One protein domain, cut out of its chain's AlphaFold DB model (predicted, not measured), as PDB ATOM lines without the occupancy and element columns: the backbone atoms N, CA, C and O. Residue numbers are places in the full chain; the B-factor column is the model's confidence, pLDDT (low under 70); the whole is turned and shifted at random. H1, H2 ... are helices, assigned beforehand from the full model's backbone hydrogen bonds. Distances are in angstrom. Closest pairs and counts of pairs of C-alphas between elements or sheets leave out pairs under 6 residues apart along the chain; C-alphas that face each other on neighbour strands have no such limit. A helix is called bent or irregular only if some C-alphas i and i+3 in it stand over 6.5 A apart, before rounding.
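This is residues 2 to 102 of the 102 residues of an uncharacterized protein of Streptomonospora salina (UniProt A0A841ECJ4). What does the model look like? Three helices, H1, H2 and H3, make a small body in which no two of them lie side by side. At one end residues 2 to 23 loop out from this body and come back into H1; at the other a long tail after H3 runs away from it, with the short helix H4 near its end. What is printed? The printed part has 101 residues with four named helices, H1, H2, H3 and H4 along the chain, and no named strand; the class is all helix, though just 44 residues, under half, are in named elements. How compact is it? It is only just compact, close to loose, with a radius of gyration of the C-alphas of 14.8 A and spans of 54 by 25 by 23 A.

What comes before the first helix? Residues 2 to 23 hold no named element. Where do the first two helices run? H1, residues 24 to 33, begins with C-alpha 24 at (-25.982, 8.692, 91.876) and is 14.2 A long. H2, residues 39 to 56, is the longest helix, 22.9 A, with a kink of 60 degrees near residue 50; it is irregular, with C-alphas 51 and 54 8.1 A apart. What follows? H3, residues 65 to 76, is 16.1 A long. H4, residues 96 to 99, ends with C-alpha 99 at (-42.614, -17.789, 83.379).

How does H1 stand to H2 and H3? H1 and H2 touch, their closest C-alphas being those of Ala 28 and Ala 42, 4.8 A apart, at a steep tilt of 57 degrees, opposite ways. H1 and H3 are close but not clearly touching: their closest C-alphas, of Ile 27 and Ile 69, are 7.7 A apart. How does H2 meet H3? They touch, with the C-alphas of Phe 56 and Val 68 closest at 5.9 A, and only just about perpendicular at 72 degrees. Where is H4? It is apart from H1, H2 and H3. What do the backbones show? In H1 and H3 every O i to N i+4 pair is within hydrogen-bond range, in H2 10 of 14, and H4 is too short for such a pair.

How far does it reach? The two C-alphas farthest apart, of Gly 14 and Ala 102, are 54.6 A apart. Which links are long? The link from H3 to H4, 19 residues, is long; H1 to H2 is tight, and H2 to H3 is short. Is there a cut, and where is confidence low? The printed part has no cut. Its mean pLDDT is 84.2, with residue 59, residues 86 to 88 and residues 91 to 102 under 70.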
ATOM      1  N   LEU A   2     -35.018   6.786  97.068       87.44
ATOM      2  CA  LEU A   2     -35.538   7.771  96.115       87.44
ATOM      3  C   LEU A   2     -37.071   7.728  96.084       87.44
ATOM      4  O   LEU A   2     -37.640   6.645  95.965       87.44
ATOM      5  N   ASP A   3     -37.726   8.887  96.158       91.25
ATOM      6  CA  ASP A   3     -39.164   8.995  95.894       91.25
ATOM      7  C   ASP A   3     -39.388   9.263  94.393       91.25
ATOM      8  O   ASP A   3     -39.027  10.344  93.910       91.25
ATOM      9  N   PRO A   4     -39.964   8.308  93.635       90.69
ATOM     10  CA  PRO A   4     -40.205   8.477  92.207       90.69
ATOM     11  C   PRO A   4     -41.311   9.491  91.894       90.69
ATOM     12  O   PRO A   4     -41.379   9.943  90.756       90.69
ATOM     13  N   HIS A   5     -42.167   9.846  92.859       92.50
ATOM     14  CA  HIS A   5     -43.266  10.799  92.678       92.50
ATOM     15  C   HIS A   5     -42.904  12.222  93.117       92.50
ATOM     16  O   HIS A   5     -43.647  13.158  92.821       92.50
ATOM     17  N   ALA A   6     -41.765  12.400  93.790       92.06
ATOM     18  CA  ALA A   6     -41.268  13.722  94.136       92.06
ATOM     19  C   ALA A   6     -40.845  14.502  92.873       92.06
ATOM     20  O   ALA A   6     -40.318  13.899  91.927       92.06
ATOM     21  N   PRO A   7     -41.042  15.835  92.847       92.62
ATOM     22  CA  PRO A   7     -40.555  16.684  91.766       92.62
ATOM     23  C   PRO A   7     -39.040  16.553  91.589       92.62
ATOM     24  O   PRO A   7     -38.289  16.605  92.567       92.62
ATOM     25  N   ALA A   8     -38.598  16.429  90.341       91.81
ATOM     26  CA  ALA A   8     -37.187  16.353  89.993       91.81
ATOM     27  C   ALA A   8     -36.498  17.705  90.195       91.81
ATOM     28  O   ALA A   8     -37.012  18.742  89.767       91.81
ATOM     29  N   ALA A   9     -35.338  17.707  90.852       89.75
ATOM     30  CA  ALA A   9     -34.525  18.912  90.991       89.75
ATOM     31  C   ALA A   9     -34.007  19.357  89.614       89.75
ATOM     32  O   ALA A   9     -33.511  18.528  88.860       89.75
ATOM     33  N   THR A  10     -34.126  20.640  89.283       85.12
ATOM     34  CA  THR A  10     -33.765  21.208  87.972       85.12
ATOM     35  C   THR A  10     -32.402  21.900  87.972       85.12
ATOM     36  O   THR A  10     -31.933  22.361  86.932       85.12
ATOM     37  N   GLY A  11     -31.774  22.048  89.142       83.38
ATOM     38  CA  GLY A  11     -30.576  22.866  89.326       83.38
ATOM     39  C   GLY A  11     -30.852  24.372  89.240       83.38
ATOM     40  O   GLY A  11     -29.909  25.167  89.275       83.38
ATOM     41  N   GLN A  12     -32.119  24.787  89.116       82.44
ATOM     42  CA  GLN A  12     -32.515  26.189  89.045       82.44
ATOM     43  C   GLN A  12     -33.023  26.674  90.412       82.44
ATOM     44  O   GLN A  12     -34.085  26.237  90.860       82.44
ATOM     45  N   PRO A  13     -32.359  27.664  91.046       78.94
ATOM     46  CA  PRO A  13     -32.695  28.107  92.402       78.94
ATOM     47  C   PRO A  13     -34.156  28.537  92.604       78.94
ATOM     48  O   PRO A  13     -34.702  28.372  93.689       78.94
ATOM     49  N   GLY A  14     -34.791  29.097  91.568       81.75
ATOM     50  CA  GLY A  14     -36.185  29.547  91.627       81.75
ATOM     51  C   GLY A  14     -37.222  28.424  91.521       81.75
ATOM     52  O   GLY A  14     -38.350  28.610  91.967       81.75
ATOM     53  N   LEU A  15     -36.853  27.273  90.950       80.56
ATOM     54  CA  LEU A  15     -37.740  26.115  90.791       80.56
ATOM     55  C   LEU A  15     -37.494  25.044  91.858       80.56
ATOM     56  O   LEU A  15     -38.423  24.319  92.213       80.56
ATOM     57  N   ASP A  16     -36.276  24.974  92.398       83.12
ATOM     58  CA  ASP A  16     -35.839  23.944  93.346       83.12
ATOM     59  C   ASP A  16     -36.267  24.182  94.799       83.12
ATOM     60  O   ASP A  16     -35.890  23.423  95.693       83.12
ATOM     61  N   ALA A  17     -37.088  25.199  95.070       83.00
ATOM     62  CA  ALA A  17     -37.636  25.418  96.403       83.00
ATOM     63  C   ALA A  17     -38.437  24.182  96.869       83.00
ATOM     64  O   ALA A  17     -39.534  23.915  96.384       83.00
ATOM     65  N   GLY A  18     -37.874  23.421  97.814       80.50
ATOM     66  CA  GLY A  18     -38.472  22.187  98.337       80.50
ATOM     67  C   GLY A  18     -38.201  20.924  97.509       80.50
ATOM     68  O   GLY A  18     -38.741  19.871  97.842       80.50
ATOM     69  N   ARG A  19     -37.364  20.997  96.465       85.69
ATOM     70  CA  ARG A  19     -36.900  19.823  95.711       85.69
ATOM     71  C   ARG A  19     -35.606  19.293  96.313       85.69
ATOM     72  O   ARG A  19     -34.769  20.060  96.783       85.69
ATOM     73  N   VAL A  20     -35.439  17.974  96.293       86.75
ATOM     74  CA  VAL A  20     -34.231  17.313  96.793       86.75
ATOM     75  C   VAL A  20     -33.460  16.760  95.596       86.75
ATOM     76  O   VAL A  20     -34.035  15.967  94.847       86.75
ATOM     77  N   PRO A  21     -32.191  17.162  95.396       86.69
ATOM     78  CA  PRO A  21     -31.337  16.566  94.381       86.69
ATOM     79  C   PRO A  21     -31.238  15.056  94.561       86.69
ATOM     80  O   PRO A  21     -31.128  14.548  95.679       86.69
ATOM     81  N   VAL A  22     -31.289  14.347  93.441       88.69
ATOM     82  CA  VAL A  22     -31.121  12.903  93.407       88.69
ATOM     83  C   VAL A  22     -29.651  12.585  93.153       88.69
ATOM     84  O   VAL A  22     -29.087  12.959  92.128       88.69
ATOM     85  N   GLU A  23     -29.043  11.854  94.078       90.75
ATOM     86  CA  GLU A  23     -27.648  11.437  93.993       90.75
ATOM     87  C   GLU A  23     -27.491  10.106  93.246       90.75
ATOM     88  O   GLU A  23     -28.363   9.233  93.279       90.75
ATOM     89  N   GLN A  24     -26.319   9.905  92.635       92.81
ATOM     90  CA  GLN A  24     -25.982   8.692  91.876       92.81
ATOM     91  C   GLN A  24     -26.311   7.381  92.622       92.81
ATOM     92  O   GLN A  24     -26.939   6.509  92.013       92.81
ATOM     93  N   PRO A  25     -25.966   7.198  93.916       94.00
ATOM     94  CA  PRO A  25     -26.277   5.952  94.615       94.00
ATOM     95  C   PRO A  25     -27.782   5.680  94.707       94.00
ATOM     96  O   PRO A  25     -28.196   4.528  94.648       94.00
ATOM     97  N   GLN A  26     -28.604   6.730  94.803       94.69
ATOM     98  CA  GLN A  26     -30.059   6.604  94.907       94.69
ATOM     99  C   GLN A  26     -30.681   6.168  93.575       94.69
ATOM    100  O   GLN A  26     -31.628   5.385  93.574       94.69
ATOM    101  N   ILE A  27     -30.137   6.641  92.448       94.50
ATOM    102  CA  ILE A  27     -30.542   6.200  91.104       94.50
ATOM    103  C   ILE A  27     -30.160   4.734  90.904       94.50
ATOM    104  O   ILE A  27     -31.000   3.931  90.501       94.50
ATOM    105  N   ALA A  28     -28.909   4.374  91.208       94.31
ATOM    106  CA  ALA A  28     -28.416   3.011  91.030       94.31
ATOM    107  C   ALA A  28     -29.222   2.007  91.870       94.31
ATOM    108  O   ALA A  28     -29.659   0.984  91.346       94.31
ATOM    109  N   GLU A  29     -29.472   2.327  93.145       94.38
ATOM    110  CA  GLU A  29     -30.303   1.517  94.041       94.38
ATOM    111  C   GLU A  29     -31.732   1.374  93.501       94.38
ATOM    112  O   GLU A  29     -32.242   0.262  93.424       94.38
ATOM    113  N   PHE A  30     -32.357   2.472  93.063       92.56
ATOM    114  CA  PHE A  30     -33.717   2.450  92.519       92.56
ATOM    115  C   PHE A  30     -33.840   1.549  91.285       92.56
ATOM    116  O   PHE A  30     -34.753   0.733  91.194       92.56
ATOM    117  N   VAL A  31     -32.924   1.681  90.327       91.19
ATOM    118  CA  VAL A  31     -32.955   0.902  89.080       91.19
ATOM    119  C   VAL A  31     -32.685  -0.581  89.340       91.19
ATOM    120  O   VAL A  31     -33.307  -1.440  88.710       91.19
ATOM    121  N   LEU A  32     -31.786  -0.880  90.283       90.38
ATOM    122  CA  LEU A  32     -31.462  -2.242  90.693       90.38
ATOM    123  C   LEU A  32     -32.629  -2.915  91.426       90.38
ATOM    124  O   LEU A  32     -32.997  -4.030  91.069       90.38
ATOM    125  N   ASP A  33     -33.230  -2.240  92.411       89.69
ATOM    126  CA  ASP A  33     -34.368  -2.751  93.195       89.69
ATOM    127  C   ASP A  33     -35.577  -3.073  92.305       89.69
ATOM    128  O   ASP A  33     -36.278  -4.065  92.494       89.69
ATOM    129  N   ARG A  34     -35.773  -2.273  91.252       86.44
ATOM    130  CA  ARG A  34     -36.819  -2.495  90.250       86.44
ATOM    131  C   ARG A  34     -36.505  -3.597  89.240       86.44
ATOM    132  O   ARG A  34     -37.384  -3.956  88.458       86.44
ATOM    133  N   GLY A  35     -35.279  -4.119  89.229       86.56
ATOM    134  CA  GLY A  35     -34.838  -5.135  88.276       86.56
ATOM    135  C   GLY A  35     -34.730  -4.633  86.834       86.56
ATOM    136  O   GLY A  35     -34.771  -5.444  85.913       86.56
ATOM    137  N   TYR A  36     -34.608  -3.319  86.616       87.81
ATOM    138  CA  TYR A  36     -34.502  -2.751  85.267       87.81
ATOM    139  C   TYR A  36     -33.124  -2.988  84.649       87.81
ATOM    140  O   TYR A  36     -33.023  -3.214  83.447       87.81
ATOM    141  N   LEU A  37     -32.061  -2.948  85.460       88.00
ATOM    142  CA  LEU A  37     -30.681  -3.177  85.028       88.00
ATOM    143  C   LEU A  37     -29.926  -4.061  86.029       88.00
ATOM    144  O   LEU A  37     -30.220  -4.080  87.223       88.00
ATOM    145  N   SER A  38     -28.895  -4.757  85.540       89.38
ATOM    146  CA  SER A  38     -27.913  -5.440  86.394       89.38
ATOM    147  C   SER A  38     -27.112  -4.438  87.238       89.38
ATOM    148  O   SER A  38     -26.971  -3.284  86.837       89.38
ATOM    149  N   ALA A  39     -26.525  -4.858  88.364       89.75
ATOM    150  CA  ALA A  39     -25.785  -3.945  89.247       89.75
ATOM    151  C   ALA A  39     -24.663  -3.141  88.542       89.75
ATOM    152  O   ALA A  39     -24.628  -1.922  88.720       89.75
ATOM    153  N   PRO A  40     -23.795  -3.735  87.689       91.25
ATOM    154  CA  PRO A  40     -22.804  -2.957  86.938       91.25
ATOM    155  C   PRO A  40     -23.443  -1.927  85.996       91.25
ATOM    156  O   PRO A  40     -22.991  -0.784  85.924       91.25
ATOM    157  N   SER A  41     -24.519  -2.313  85.304       90.56
ATOM    158  CA  SER A  41     -25.245  -1.431  84.387       90.56
ATOM    159  C   SER A  41     -25.986  -0.314  85.123       90.56
ATOM    160  O   SER A  41     -25.996   0.809  84.636       90.56
ATOM    161  N   ALA A  42     -26.562  -0.587  86.296       93.06
ATOM    162  CA  ALA A  42     -27.253   0.401  87.122       93.06
ATOM    163  C   ALA A  42     -26.292   1.488  87.628       93.06
ATOM    164  O   ALA A  42     -26.632   2.669  87.588       93.06
ATOM    165  N   CYS A  43     -25.073   1.115  88.035       94.06
ATOM    166  CA  CYS A  43     -24.039   2.077  88.426       94.06
ATOM    167  C   CYS A  43     -23.605   2.975  87.259       94.06
ATOM    168  O   CYS A  43     -23.531   4.193  87.430       94.06
ATOM    169  N   ALA A  44     -23.351   2.385  86.084       94.19
ATOM    170  CA  ALA A  44     -22.957   3.128  84.885       94.19
ATOM    171  C   ALA A  44     -24.075   4.064  84.397       94.19
ATOM    172  O   ALA A  44     -23.825   5.233  84.108       94.19
ATOM    173  N   PHE A  45     -25.315   3.572  84.383       95.31
ATOM    174  CA  PHE A  45     -26.499   4.366  84.072       95.31
ATOM    175  C   PHE A  45     -26.654   5.547  85.033       95.31
ATOM    176  O   PHE A  45     -26.872   6.671  84.595       95.31
ATOM    177  N   ALA A  46     -26.506   5.321  86.341       95.69
ATOM    178  CA  ALA A  46     -26.640   6.377  87.338       95.69
ATOM    179  C   ALA A  46     -25.560   7.462  87.203       95.69
ATOM    180  O   ALA A  46     -25.846   8.643  87.402       95.69
ATOM    181  N   GLU A  47     -24.326   7.075  86.868       95.94
ATOM    182  CA  GLU A  47     -23.233   8.019  86.616       95.94
ATOM    183  C   GLU A  47     -23.527   8.895  85.397       95.94
ATOM    184  O   GLU A  47     -23.432  10.122  85.473       95.94
ATOM    185  N   TRP A  48     -23.940   8.260  84.298       95.75
ATOM    186  CA  TRP A  48     -24.322   8.950  83.075       95.75
ATOM    187  C   TRP A  48     -25.519   9.873  83.301       95.75
ATOM    188  O   TRP A  48     -25.410  11.066  83.018       95.75
ATOM    189  N   LEU A  49     -26.613   9.372  83.884       95.69
ATOM    190  CA  LEU A  49     -27.833  10.147  84.115       95.69
ATOM    191  C   LEU A  49     -27.547  11.384  84.968       95.69
ATOM    192  O   LEU A  49     -28.074  12.451  84.687       95.69
ATOM    193  N   ARG A  50     -26.646  11.306  85.951       91.75
ATOM    194  CA  ARG A  50     -26.250  12.492  86.724       91.75
ATOM    195  C   ARG A  50     -25.654  13.604  85.850       91.75
ATOM    196  O   ARG A  50     -25.838  14.776  86.161       91.75
ATOM    197  N   SER A  51     -24.936  13.260  84.778       91.62
ATOM    198  CA  SER A  51     -24.351  14.253  83.863       91.62
ATOM    199  C   SER A  51     -25.356  14.881  82.896       91.62
ATOM    200  O   SER A  51     -25.150  16.024  82.497       91.62
ATOM    201  N   VAL A  52     -26.443  14.175  82.568       93.06
ATOM    202  CA  VAL A  52     -27.455  14.601  81.579       93.06
ATOM    203  C   VAL A  52     -28.840  14.835  82.191       93.06
ATOM    204  O   VAL A  52     -29.819  15.022  81.482       93.06
ATOM    205  N   TRP A  53     -28.957  14.831  83.521       92.06
ATOM    206  CA  TRP A  53     -30.238  14.903  84.239       92.06
ATOM    207  C   TRP A  53     -31.110  16.074  83.776       92.06
ATOM    208  O   TRP A  53     -32.304  15.914  83.530       92.06
ATOM    209  N   ASN A  54     -30.496  17.248  83.614       89.56
ATOM    210  CA  ASN A  54     -31.196  18.460  83.196       89.56
ATOM    211  C   ASN A  54     -31.626  18.435  81.723       89.56
ATOM    212  O   ASN A  54     -32.575  19.137  81.377       89.56
ATOM    213  N   ASP A  55     -30.992  17.614  80.883       90.88
ATOM    214  CA  ASP A  55     -31.374  17.472  79.475       90.88
ATOM    215  C   ASP A  55     -32.761  16.820  79.358       90.88
ATOM    216  O   ASP A  55     -33.553  17.204  78.505       90.88
ATOM    217  N   PHE A  56     -33.107  15.918  80.285       89.69
ATOM    218  CA  PHE A  56     -34.436  15.294  80.365       89.69
ATOM    219  C   PHE A  56     -35.516  16.196  80.963       89.69
ATOM    220  O   PHE A  56     -36.701  15.892  80.850       89.69
ATOM    221  N   LEU A  57     -35.122  17.278  81.632       85.50
ATOM    222  CA  LEU A  57     -36.068  18.209  82.231       85.50
ATOM    223  C   LEU A  57     -36.516  19.282  81.247       85.50
ATOM    224  O   LEU A  57     -37.604  19.810  81.423       85.50
ATOM    225  N   GLU A  58     -35.697  19.637  80.251       77.94
ATOM    226  CA  GLU A  58     -35.966  20.712  79.275       77.94
ATOM    227  C   GLU A  58     -36.414  22.054  79.913       77.94
ATOM    228  O   GLU A  58     -37.050  22.893  79.277       77.94
ATOM    229  N   GLY A  59     -36.093  22.279  81.193       68.44
ATOM    230  CA  GLY A  59     -36.585  23.424  81.971       68.44
ATOM    231  C   GLY A  59     -38.040  23.311  82.456       68.44
ATOM    232  O   GLY A  59     -38.538  24.236  83.097       68.44
ATOM    233  N   ASP A  60     -38.717  22.190  82.208       78.56
ATOM    234  CA  ASP A  60     -40.020  21.871  82.777       78.56
ATOM    235  C   ASP A  60     -39.867  21.300  84.194       78.56
ATOM    236  O   ASP A  60     -39.447  20.167  84.437       78.56
ATOM    237  N   GLY A  61     -40.254  22.111  85.175       75.12
ATOM    238  CA  GLY A  61     -40.271  21.711  86.573       75.12
ATOM    239  C   GLY A  61     -41.399  20.737  86.942       75.12
ATOM    240  O   GLY A  61     -41.505  20.410  88.122       75.12
ATOM    241  N   SER A  62     -42.264  20.313  86.020       87.12
ATOM    242  CA  SER A  62     -43.379  19.399  86.302       87.12
ATOM    243  C   SER A  62     -42.964  17.926  86.373       87.12
ATOM    244  O   SER A  62     -43.689  17.114  86.952       87.12
ATOM    245  N   TYR A  63     -41.787  17.585  85.841       91.19
ATOM    246  CA  TYR A  63     -41.280  16.221  85.859       91.19
ATOM    247  C   TYR A  63     -40.973  15.731  87.276       91.19
ATOM    248  O   TYR A  63     -40.409  16.431  88.121       91.19
ATOM    249  N   THR A  64     -41.325  14.473  87.515       93.75
ATOM    250  CA  THR A  64     -40.969  13.723  88.723       93.75
ATOM    251  C   THR A  64     -39.670  12.948  88.524       93.75
ATOM    252  O   THR A  64     -39.309  12.609  87.395       93.75
ATOM    253  N   ASN A  65     -38.994  12.594  89.621       93.38
ATOM    254  CA  ASN A  65     -37.775  11.773  89.576       93.38
ATOM    255  C   ASN A  65     -37.970  10.487  88.759       93.38
ATOM    256  O   ASN A  65     -37.113  10.117  87.960       93.38
ATOM    257  N   GLY A  66     -39.112   9.815  88.933       91.94
ATOM    258  CA  GLY A  66     -39.423   8.582  88.218       91.94
ATOM    259  C   GLY A  66     -39.591   8.788  86.713       91.94
ATOM    260  O   GLY A  66     -39.153   7.940  85.942       91.94
ATOM    261  N   GLN A  67     -40.179   9.910  86.285       92.69
ATOM    262  CA  GLN A  67     -40.327  10.228  84.861       92.69
ATOM    263  C   GLN A  67     -38.978  10.505  84.197       92.69
ATOM    264  O   GLN A  67     -38.731   9.964  83.121       92.69
ATOM    265  N   VAL A  68     -38.098  11.271  84.852       94.00
ATOM    266  CA  VAL A  68     -36.738  11.536  84.346       94.00
ATOM    267  C   VAL A  68     -35.954  10.228  84.235       94.00
ATOM    268  O   VAL A  68     -35.429   9.916  83.171       94.00
ATOM    269  N   ILE A  69     -35.936   9.417  85.299       94.00
ATOM    270  CA  ILE A  69     -35.219   8.134  85.305       94.00
ATOM    271  C   ILE A  69     -35.764   7.192  84.227       94.00
ATOM    272  O   ILE A  69     -34.982   6.524  83.557       94.00
ATOM    273  N   TYR A  70     -37.082   7.137  84.031       92.00
ATOM    274  CA  TYR A  70     -37.690   6.295  83.001       92.00
ATOM    275  C   TYR A  70     -37.339   6.754  81.581       92.00
ATOM    276  O   TYR A  70     -36.933   5.931  80.762       92.00
ATOM    277  N   ALA A  71     -37.460   8.051  81.283       91.75
ATOM    278  CA  ALA A  71     -37.094   8.591  79.975       91.75
ATOM    279  C   ALA A  71     -35.610   8.339  79.668       91.75
ATOM    280  O   ALA A  71     -35.268   7.863  78.586       91.75
ATOM    281  N   ALA A  72     -34.749   8.556  80.664       93.88
ATOM    282  CA  ALA A  72     -33.327   8.274  80.574       93.88
ATOM    283  C   ALA A  72     -33.019   6.789  80.375       93.88
ATOM    284  O   ALA A  72     -32.118   6.446  79.619       93.88
ATOM    285  N   LEU A  73     -33.761   5.893  81.027       92.75
ATOM    286  CA  LEU A  73     -33.622   4.449  80.843       92.75
ATOM    287  C   LEU A  73     -33.949   4.023  79.407       92.75
ATOM    288  O   LEU A  73     -33.231   3.202  78.840       92.75
ATOM    289  N   VAL A  74     -35.005   4.585  78.816       90.94
ATOM    290  CA  VAL A  74     -35.373   4.318  77.418       90.94
ATOM    291  C   VAL A  74     -34.281   4.809  76.469       90.94
ATOM    292  O   VAL A  74     -33.880   4.067  75.572       90.94
ATOM    293  N   ASP A  75     -33.763   6.020  76.681       92.75
ATOM    294  CA  ASP A  75     -32.668   6.577  75.878       92.75
ATOM    295  C   ASP A  75     -31.385   5.734  76.001       92.75
ATOM    296  O   ASP A  75     -30.826   5.281  75.000       92.75
ATOM    297  N   TRP A  76     -30.996   5.393  77.233       92.06
ATOM    298  CA  TRP A  76     -29.845   4.539  77.537       92.06
ATOM    299  C   TRP A  76     -29.929   3.160  76.871       92.06
ATOM    300  O   TRP A  76     -28.928   2.625  76.391       92.06
ATOM    301  N   CYS A  77     -31.126   2.574  76.820       88.81
ATOM    302  CA  CYS A  77     -31.376   1.286  76.181       88.81
ATOM    303  C   CYS A  77     -31.615   1.386  74.661       88.81
ATOM    304  O   CYS A  77     -32.058   0.411  74.051       88.81
ATOM    305  N   GLY A  78     -31.325   2.531  74.032       86.81
ATOM    306  CA  GLY A  78     -31.451   2.717  72.585       86.81
ATOM    307  C   GLY A  78     -32.899   2.703  72.087       86.81
ATOM    308  O   GLY A  78     -33.168   2.237  70.981       86.81
ATOM    309  N   GLY A  79     -33.842   3.161  72.914       82.75
ATOM    310  CA  GLY A  79     -35.275   3.201  72.619       82.75
ATOM    311  C   GLY A  79     -36.058   1.960  73.058       82.75
ATOM    312  O   GLY A  79     -37.284   1.946  72.936       82.75
ATOM    313  N   ALA A  80     -35.393   0.925  73.579       80.19
ATOM    314  CA  ALA A  80     -36.082  -0.185  74.232       80.19
ATOM    315  C   ALA A  80     -36.615   0.255  75.605       80.19
ATOM    316  O   ALA A  80     -35.961   1.022  76.302       80.19
ATOM    317  N   ASP A  81     -37.788  -0.242  76.006       81.62
ATOM    318  CA  ASP A  81     -38.353  -0.003  77.340       81.62
ATOM    319  C   ASP A  81     -37.841  -1.080  78.317       81.62
ATOM    320  O   ASP A  81     -38.370  -2.196  78.309       81.62
ATOM    321  N   PRO A  82     -36.839  -0.789  79.174       76.56
ATOM    322  CA  PRO A  82     -36.284  -1.778  80.101       76.56
ATOM    323  C   PRO A  82     -37.228  -2.088  81.264       76.56
ATOM    324  O   PRO A  82     -36.980  -3.004  82.044       76.56
ATOM    325  N   THR A  83     -38.331  -1.345  81.394       78.38
ATOM    326  CA  THR A  83     -39.379  -1.678  82.356       78.38
ATOM    327  C   THR A  83     -40.304  -2.760  81.835       78.38
ATOM    328  O   THR A  83     -41.180  -3.187  82.585       78.38
ATOM    329  N   ARG A  84     -40.129  -3.219  80.591       77.12
ATOM    330  CA  ARG A  84     -40.933  -4.267  79.972       77.12
ATOM    331  C   ARG A  84     -40.079  -5.428  79.482       77.12
ATOM    332  O   ARG A  84     -38.952  -5.263  79.031       77.12
ATOM    333  N   CYS A  85     -40.643  -6.626  79.537       73.56
ATOM    334  CA  CYS A  85     -40.107  -7.760  78.798       73.56
ATOM    335  C   CYS A  85     -40.448  -7.632  77.301       73.56
ATOM    336  O   CYS A  85     -41.288  -6.822  76.902       73.56
ATOM    337  N   LEU A  86     -39.851  -8.491  76.468       68.19
ATOM    338  CA  LEU A  86     -40.116  -8.553  75.021       68.19
ATOM    339  C   LEU A  86     -41.597  -8.805  74.673       68.19
ATOM    340  O   LEU A  86     -42.027  -8.490  73.568       68.19
ATOM    341  N   HIS A  87     -42.384  -9.324  75.620       69.44
ATOM    342  CA  HIS A  87     -43.825  -9.562  75.483       69.44
ATOM    343  C   HIS A  87     -44.690  -8.378  75.961       69.44
ATOM    344  O   HIS A  87     -45.915  -8.450  75.943       69.44
ATOM    345  N   GLY A  88     -44.073  -7.273  76.400       67.19
ATOM    346  CA  GLY A  88     -44.758  -6.047  76.824       67.19
ATOM    347  C   GLY A  88     -45.213  -6.014  78.290       67.19
ATOM    348  O   GLY A  88     -45.701  -4.976  78.749       67.19
ATOM    349  N   SER A  89     -45.036  -7.104  79.042       70.75
ATOM    350  CA  SER A  89     -45.316  -7.156  80.484       70.75
ATOM    351  C   SER A  89     -44.273  -6.373  81.269       70.75
ATOM    352  O   SER A  89     -43.096  -6.397  80.919       70.75
ATOM    353  N   ARG A  90     -44.679  -5.689  82.345       72.12
ATOM    354  CA  ARG A  90     -43.729  -4.933  83.170       72.12
ATOM    355  C   ARG A  90     -42.794  -5.865  83.946       72.12
ATOM    356  O   ARG A  90     -43.252  -6.856  84.506       72.12
ATOM    357  N   MET A  91     -41.513  -5.513  84.042       65.94
ATOM    358  CA  MET A  91     -40.549  -6.178  84.923       65.94
ATOM    359  C   MET A  91     -41.070  -6.158  86.368       65.94
ATOM    360  O   MET A  91     -41.535  -5.125  86.856       65.94
ATOM    361  N   GLY A  92     -41.057  -7.321  87.026       62.62
ATOM    362  CA  GLY A  92     -41.661  -7.533  88.349       62.62
ATOM    363  C   GLY A  92     -43.147  -7.920  88.333       62.62
ATOM    364  O   GLY A  92     -43.701  -8.219  89.390       62.62
ATOM    365  N   GLN A  93     -43.801  -7.951  87.168       65.19
ATOM    366  CA  GLN A  93     -45.095  -8.613  86.984       65.19
ATOM    367  C   GLN A  93     -44.892  -9.997  86.366       65.19
ATOM    368  O   GLN A  93     -44.017 -10.186  85.524       65.19
ATOM    369  N   THR A  94     -45.729 -10.951  86.773       65.50
ATOM    370  CA  THR A  94     -45.799 -12.285  86.168       65.50
ATOM    371  C   THR A  94     -46.099 -12.135  84.680       65.50
ATOM    372  O   THR A  94     -47.097 -11.518  84.301       65.50
ATOM    373  N   CYS A  95     -45.228 -12.676  83.836       65.12
ATOM    374  CA  CYS A  95     -45.399 -12.666  82.393       65.12
ATOM    375  C   CYS A  95     -45.526 -14.123  81.953       65.12
ATOM    376  O   CYS A  95     -44.522 -14.829  81.991       65.12
ATOM    377  N   PRO A  96     -46.708 -14.585  81.512       67.69
ATOM    378  CA  PRO A  96     -46.945 -16.004  81.244       67.69
ATOM    379  C   PRO A  96     -45.955 -16.599  80.230       67.69
ATOM    380  O   PRO A  96     -45.529 -17.735  80.404       67.69
ATOM    381  N   ASP A  97     -45.515 -15.818  79.238       68.25
ATOM    382  CA  ASP A  97     -44.515 -16.242  78.248       68.25
ATOM    383  C   ASP A  97     -43.057 -16.196  78.754       68.25
ATOM    384  O   ASP A  97     -42.178 -16.797  78.144       68.25
ATOM    385  N   CYS A  98     -42.766 -15.488  79.853       62.69
ATOM    386  CA  CYS A  98     -41.441 -15.495  80.497       62.69
ATOM    387  C   CYS A  98     -41.358 -16.493  81.663       62.69
ATOM    388  O   CYS A  98     -40.264 -16.940  81.992       62.69
ATOM    389  N   ASP A  99     -42.495 -16.820  82.282       58.56
ATOM    390  CA  ASP A  99     -42.614 -17.789  83.379       58.56
ATOM    391  C   ASP A  99     -42.783 -19.235  82.878       58.56
ATOM    392  O   ASP A  99     -42.720 -20.183  83.665       58.56
ATOM    393  N   ALA A 100     -42.996 -19.425  81.572       44.78
ATOM    394  CA  ALA A 100     -42.994 -20.744  80.964       44.78
ATOM    395  C   ALA A 100     -41.567 -21.335  80.994       44.78
ATOM    396  O   ALA A 100     -40.632 -20.690  80.511       44.78
ATOM    397  N   PRO A 101     -41.365 -22.551  81.540       43.25
ATOM    398  CA  PRO A 101     -40.077 -23.224  81.435       43.25
ATOM    399  C   PRO A 101     -39.766 -23.497  79.958       43.25
ATOM    400  O   PRO A 101     -40.631 -23.984  79.227       43.25
ATOM    401  N   ALA A 102     -38.545 -23.142  79.544       50.38
ATOM    402  CA  ALA A 102     -38.013 -23.391  78.204       50.38
ATOM    403  C   ALA A 102     -37.949 -24.886  77.857       50.38
ATOM    404  O   ALA A 102     -37.698 -25.701  78.778       50.38
TER     405      ALA A 102